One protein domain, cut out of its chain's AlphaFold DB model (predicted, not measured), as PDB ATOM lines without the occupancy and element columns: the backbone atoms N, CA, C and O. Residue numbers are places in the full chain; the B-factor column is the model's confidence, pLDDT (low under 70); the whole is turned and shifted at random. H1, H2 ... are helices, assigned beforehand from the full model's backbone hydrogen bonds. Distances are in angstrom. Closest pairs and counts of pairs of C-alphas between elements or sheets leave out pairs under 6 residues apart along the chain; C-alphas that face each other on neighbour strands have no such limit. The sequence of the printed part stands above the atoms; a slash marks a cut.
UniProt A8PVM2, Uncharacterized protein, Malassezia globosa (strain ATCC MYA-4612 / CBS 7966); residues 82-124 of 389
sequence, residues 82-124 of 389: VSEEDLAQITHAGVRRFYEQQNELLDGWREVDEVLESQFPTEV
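What this domain is: This is residues 82 to 124 of the 389 residues of an uncharacterized protein of Malassezia globosa (strain ATCC MYA-4612 / CBS 7966) (UniProt A8PVM2). One long helix, H2, makes the long axis of this model, and the short helix H1 folds back beside its first part as the small arm of a lopsided helical hairpin. The rest of H2 sticks out from residue 104 on, with the short helix H3 following at its far end. The printed part has 43 residues with three named helices, in the order H1, H2, H3, and no named strand; the class is all helix. The whole is extended, with a radius of gyration of the C-alphas of 15.3 A, and its C-alphas span 49 by 16 by 9 A, only just a rod.

Where its parts are: H2 is residues 93 to 117, 35.5 A from first to last C-alpha; it begins with C-alpha 93 at (23.063, -10.795, -26.771) and ends with C-alpha 117 at (39.687, 18.343, -15.035). H1 is residues 84 to 89, 8.7 A long, and begins with C-alpha 84 at (23.628, 2.455, -28.870). H3 is residues 120 to 124, 5.8 A long, and ends with C-alpha 124 at (37.139, 25.970, -3.440).

How they stand to each other: H2 touches H1 with residues 96 to 100 alone, and their closest C-alphas, those of Arg 96 and Leu 87, are 5.8 A apart. The two helices form a helical hairpin, running opposite ways at a shallow tilt of 13 degrees. H3 is apart from both H2 and H1. In H1, H2 and H3 every O i to N i+4 pair is within hydrogen-bond range.

The domain as a whole: The two C-alphas farthest apart, those of Thr 91 and Val 124, are 48.7 A apart. Residues 104 to 124 stand free, of which 104 to 117 belong to H2 and 120 to 124 to H3. The printed part has no cut, and the links from H1 to H2 and from H2 to H3 are tight. The mean pLDDT of the printed part is 79.3; residues 119 to 124 are under 70.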
ATOM      1  N   VAL A  82      31.152   1.842 -28.562       80.94
ATOM      2  CA  VAL A  82      30.173   1.376 -29.562       80.94
ATOM      3  C   VAL A  82      28.882   2.172 -29.382       80.94
ATOM      4  O   VAL A  82      28.436   2.352 -28.248       80.94
ATOM      5  N   SER A  83      28.278   2.674 -30.464       80.19
ATOM      6  CA  SER A  83      27.040   3.456 -30.343       80.19
ATOM      7  C   SER A  83      25.868   2.579 -29.879       80.19
ATOM      8  O   SER A  83      25.860   1.365 -30.088       80.19
ATOM      9  N   GLU A  84      24.849   3.182 -29.259       76.19
ATOM     10  CA  GLU A  84      23.628   2.455 -28.870       76.19
ATOM     11  C   GLU A  84      22.896   1.872 -30.098       76.19
ATOM     12  O   GLU A  84      22.278   0.809 -30.032       76.19
ATOM     13  N   GLU A  85      23.051   2.522 -31.252       74.75
ATOM     14  CA  GLU A  85      22.465   2.132 -32.533       74.75
ATOM     15  C   GLU A  85      23.208   0.934 -33.165       74.75
ATOM     16  O   GLU A  85      22.582   0.044 -33.747       74.75
ATOM     17  N   ASP A  86      24.526   0.822 -32.969       80.00
ATOM     18  CA  ASP A  86      25.320  -0.369 -33.320       80.00
ATOM     19  C   ASP A  86      25.068  -1.527 -32.338       80.00
ATOM     20  O   ASP A  86      24.872  -2.673 -32.746       80.00
ATOM     21  N   LEU A  87      24.982  -1.231 -31.036       77.94
ATOM     22  CA  LEU A  87      24.587  -2.185 -29.991       77.94
ATOM     23  C   LEU A  87      23.219  -2.824 -30.283       77.94
ATOM     24  O   LEU A  87      23.054  -4.038 -30.114       77.94
ATOM     25  N   ALA A  88      22.255  -2.037 -30.768       77.00
ATOM     26  CA  ALA A  88      20.949  -2.526 -31.197       77.00
ATOM     27  C   ALA A  88      21.040  -3.480 -32.405       77.00
ATOM     28  O   ALA A  88      20.340  -4.498 -32.430       77.00
ATOM     29  N   GLN A  89      21.928  -3.196 -33.366       84.00
ATOM     30  CA  GLN A  89      22.176  -4.037 -34.547       84.00
ATOM     31  C   GLN A  89      22.875  -5.368 -34.211       84.00
ATOM     32  O   GLN A  89      22.654  -6.365 -34.903       84.00
ATOM     33  N   ILE A  90      23.673  -5.437 -33.137       80.38
ATOM     34  CA  ILE A  90      24.304  -6.690 -32.688       80.38
ATOM     35  C   ILE A  90      23.225  -7.704 -32.278       80.38
ATOM     36  O   ILE A  90      22.551  -7.558 -31.256       80.38
ATOM     37  N   THR A  91      23.095  -8.781 -33.055       77.56
ATOM     38  CA  THR A  91      22.126  -9.872 -32.835       77.56
ATOM     39  C   THR A  91      22.498 -10.786 -31.661       77.56
ATOM     40  O   THR A  91      21.625 -11.368 -31.014       77.56
ATOM     41  N   HIS A  92      23.791 -10.917 -31.354       84.81
ATOM     42  CA  HIS A  92      24.289 -11.784 -30.289       84.81
ATOM     43  C   HIS A  92      24.260 -11.083 -28.924       84.81
ATOM     44  O   HIS A  92      25.171 -10.333 -28.579       84.81
ATOM     45  N   ALA A  93      23.260 -11.401 -28.097       81.62
ATOM     46  CA  ALA A  93      23.063 -10.795 -26.771       81.62
ATOM     47  C   ALA A  93      24.284 -10.872 -25.823       81.62
ATOM     48  O   ALA A  93      24.460  -9.993 -24.984       81.62
ATOM     49  N   GLY A  94      25.143 -11.892 -25.952       82.56
ATOM     50  CA  GLY A  94      26.394 -11.980 -25.184       82.56
ATOM     51  C   GLY A  94      27.460 -10.971 -25.631       82.56
ATOM     52  O   GLY A  94      28.148 -10.401 -24.791       82.56
ATOM     53  N   VAL A  95      27.549 -10.707 -26.939       83.75
ATOM     54  CA  VAL A  95      28.446  -9.691 -27.516       83.75
ATOM     55  C   VAL A  95      27.911  -8.293 -27.213       83.75
ATOM     56  O   VAL A  95      28.675  -7.423 -26.811       83.75
ATOM     57  N   ARG A  96      26.587  -8.095 -27.297       85.94
ATOM     58  CA  ARG A  96      25.945  -6.844 -26.879       85.94
ATOM     59  C   ARG A  96      26.267  -6.514 -25.418       85.94
ATOM     60  O   ARG A  96      26.781  -5.437 -25.159       85.94
ATOM     61  N   ARG A  97      26.094  -7.466 -24.491       84.75
ATOM     62  CA  ARG A  97      26.444  -7.286 -23.067       84.75
ATOM     63  C   ARG A  97      27.913  -6.958 -22.809       84.75
ATOM     64  O   ARG A  97      28.205  -6.232 -21.866       84.75
ATOM     65  N   PHE A  98      28.828  -7.485 -23.620       87.62
ATOM     66  CA  PHE A  98      30.243  -7.128 -23.524       87.62
ATOM     67  C   PHE A  98      30.468  -5.648 -23.870       87.62
ATOM     68  O   PHE A  98      31.134  -4.945 -23.119       87.62
ATOM     69  N   TYR A  99      29.853  -5.155 -24.950       88.75
ATOM     70  CA  TYR A  99      29.944  -3.745 -25.340       88.75
ATOM     71  C   TYR A  99      29.122  -2.804 -24.435       88.75
ATOM     72  O   TYR A  99      29.567  -1.690 -24.171       88.75
ATOM     73  N   GLU A 100      27.988  -3.251 -23.880       88.56
ATOM     74  CA  GLU A 100      27.254  -2.547 -22.809       88.56
ATOM     75  C   GLU A 100      28.174  -2.324 -21.591       88.56
ATOM     76  O   GLU A 100      28.339  -1.194 -21.137       88.56
ATOM     77  N   GLN A 101      28.848  -3.381 -21.118       87.19
ATOM     78  CA  GLN A 101      29.788  -3.311 -19.992       87.19
ATOM     79  C   GLN A 101      31.064  -2.509 -20.322       87.19
ATOM     80  O   GLN A 101      31.630  -1.854 -19.448       87.19
ATOM     81  N   GLN A 102      31.526  -2.537 -21.575       87.69
ATOM     82  CA  GLN A 102      32.634  -1.696 -22.027       87.69
ATOM     83  C   GLN A 102      32.251  -0.210 -21.988       87.69
ATOM     84  O   GLN A 102      33.017   0.594 -21.466       87.69
ATOM     85  N   ASN A 103      31.066   0.153 -22.485       89.19
ATOM     86  CA  ASN A 103      30.576   1.529 -22.438       89.19
ATOM     87  C   ASN A 103      30.362   2.012 -20.990       89.19
ATOM     88  O   ASN A 103      30.745   3.135 -20.682       89.19
ATOM     89  N   GLU A 104      29.846   1.165 -20.090       89.50
ATOM     90  CA  GLU A 104      29.727   1.469 -18.650       89.50
ATOM     91  C   GLU A 104      31.094   1.804 -18.017       89.50
ATOM     92  O   GLU A 104      31.223   2.785 -17.282       89.50
ATOM     93  N   LEU A 105      32.142   1.043 -18.356       87.56
ATOM     94  CA  LEU A 105      33.514   1.328 -17.918       87.56
ATOM     95  C   LEU A 105      34.059   2.641 -18.504       87.56
ATOM     96  O   LEU A 105      34.710   3.392 -17.780       87.56
ATOM     97  N   LEU A 106      33.785   2.936 -19.780       85.69
ATOM     98  CA  LEU A 106      34.209   4.181 -20.433       85.69
ATOM     99  C   LEU A 106      33.490   5.411 -19.860       85.69
ATOM    100  O   LEU A 106      34.133   6.430 -19.621       85.69
ATOM    101  N   ASP A 107      32.189   5.319 -19.574       86.06
ATOM    102  CA  ASP A 107      31.437   6.397 -18.926       86.06
ATOM    103  C   ASP A 107      31.935   6.661 -17.496       86.06
ATOM    104  O   ASP A 107      32.074   7.821 -17.108       86.06
ATOM    105  N   GLY A 108      32.299   5.614 -16.747       84.31
ATOM    106  CA  GLY A 108      32.960   5.756 -15.445       84.31
ATOM    107  C   GLY A 108      34.368   6.362 -15.533       84.31
ATOM    108  O   GLY A 108      34.786   7.080 -14.626       84.31
ATOM    109  N   TRP A 109      35.106   6.125 -16.623       83.38
ATOM    110  CA  TRP A 109      36.393   6.795 -16.863       83.38
ATOM    111  C   TRP A 109      36.189   8.266 -17.242       83.38
ATOM    112  O   TRP A 109      36.928   9.111 -16.745       83.38
ATOM    113  N   ARG A 110      35.142   8.602 -18.008       81.88
ATOM    114  CA  ARG A 110      34.784  10.002 -18.288       81.88
ATOM    115  C   ARG A 110      34.345  10.758 -17.027       81.88
ATOM    116  O   ARG A 110      34.696  11.923 -16.898       81.88
ATOM    117  N   GLU A 111      33.643  10.124 -16.081       83.25
ATOM    118  CA  GLU A 111      33.355  10.740 -14.770       83.25
ATOM    119  C   GLU A 111      34.653  11.048 -14.000       83.25
ATOM    120  O   GLU A 111      34.793  12.124 -13.419       83.25
ATOM    121  N   VAL A 112      35.633  10.138 -14.027       79.94
ATOM    122  CA  VAL A 112      36.947  10.364 -13.402       79.94
ATOM    123  C   VAL A 112      37.714  11.493 -14.098       79.94
ATOM    124  O   VAL A 112      38.233  12.363 -13.399       79.94
ATOM    125  N   ASP A 113      37.742  11.532 -15.433       77.75
ATOM    126  CA  ASP A 113      38.352  12.627 -16.200       77.75
ATOM    127  C   ASP A 113      37.655  13.968 -15.892       77.75
ATOM    128  O   ASP A 113      38.332  14.941 -15.565       77.75
ATOM    129  N   GLU A 114      36.315  14.024 -15.869       79.06
ATOM    130  CA  GLU A 114      35.547  15.230 -15.507       79.06
ATOM    131  C   GLU A 114      35.865  15.706 -14.079       79.06
ATOM    132  O   GLU A 114      36.018  16.905 -13.843       79.06
ATOM    133  N   VAL A 115      36.031  14.787 -13.121       77.31
ATOM    134  CA  VAL A 115      36.418  15.104 -11.733       77.31
ATOM    135  C   VAL A 115      37.876  15.575 -11.623       77.31
ATOM    136  O   VAL A 115      38.168  16.420 -10.772       77.31
ATOM    137  N   LEU A 116      38.785  15.075 -12.465       70.94
ATOM    138  CA  LEU A 116      40.200  15.472 -12.497       70.94
ATOM    139  C   LEU A 116      40.430  16.805 -13.228       70.94
ATOM    140  O   LEU A 116      41.240  17.613 -12.775       70.94
ATOM    141  N   GLU A 117      39.703  17.060 -14.318       70.00
ATOM    142  CA  GLU A 117      39.687  18.343 -15.035       70.00
ATOM    143  C   GLU A 117      38.865  19.415 -14.291       70.00
ATOM    144  O   GLU A 117      39.033  20.618 -14.525       70.00
ATOM    145  N   SER A 118      37.999  19.004 -13.357       71.25
ATOM    146  CA  SER A 118      37.156  19.901 -12.572       71.25
ATOM    147  C   SER A 118      37.978  20.972 -11.856       71.25
ATOM    148  O   SER A 118      38.758  20.694 -10.946       71.25
ATOM    149  N   GLN A 119      37.719  22.245 -12.162       61.09
ATOM    150  CA  GLN A 119      38.341  23.359 -11.436       61.09
ATOM    151  C   GLN A 119      37.812  23.516  -9.998       61.09
ATOM    152  O   GLN A 119      38.244  24.419  -9.280       61.09
ATOM    153  N   PHE A 120      36.892  22.657  -9.541       59.88
ATOM    154  CA  PHE A 120      36.254  22.766  -8.230       59.88
ATOM    155  C   PHE A 120      37.242  22.767  -7.045       59.88
ATOM    156  O   PHE A 120      37.060  23.607  -6.163       59.88
ATOM    157  N   PRO A 121      38.316  21.948  -6.992       66.62
ATOM    158  CA  PRO A 121      39.319  22.034  -5.926       66.62
ATOM    159  C   PRO A 121      40.039  23.389  -5.917       66.62
ATOM    160  O   PRO A 121      40.188  24.001  -4.859       66.62
ATOM    161  N   THR A 122      40.414  23.898  -7.094       62.94
ATOM    162  CA  THR A 122      41.076  25.201  -7.273       62.94
ATOM    163  C   THR A 122      40.157  26.359  -6.881       62.94
ATOM    164  O   THR A 122      40.577  27.272  -6.175       62.94
ATOM    165  N   GLU A 123      38.884  26.307  -7.272       62.16
ATOM    166  CA  GLU A 123      37.882  27.336  -6.979       62.16
ATOM    167  C   GLU A 123      37.430  27.307  -5.509       62.16
ATOM    168  O   GLU A 123      37.254  28.360  -4.893       62.16
ATOM    169  N   VAL A 124      37.323  26.124  -4.893       66.50
ATOM    170  CA  VAL A 124      37.139  25.970  -3.440       66.50
ATOM    171  C   VAL A 124      38.352  26.525  -2.698       66.50
ATOM    172  O   VAL A 124      38.183  27.324  -1.777       66.50
TER     173      VAL A 124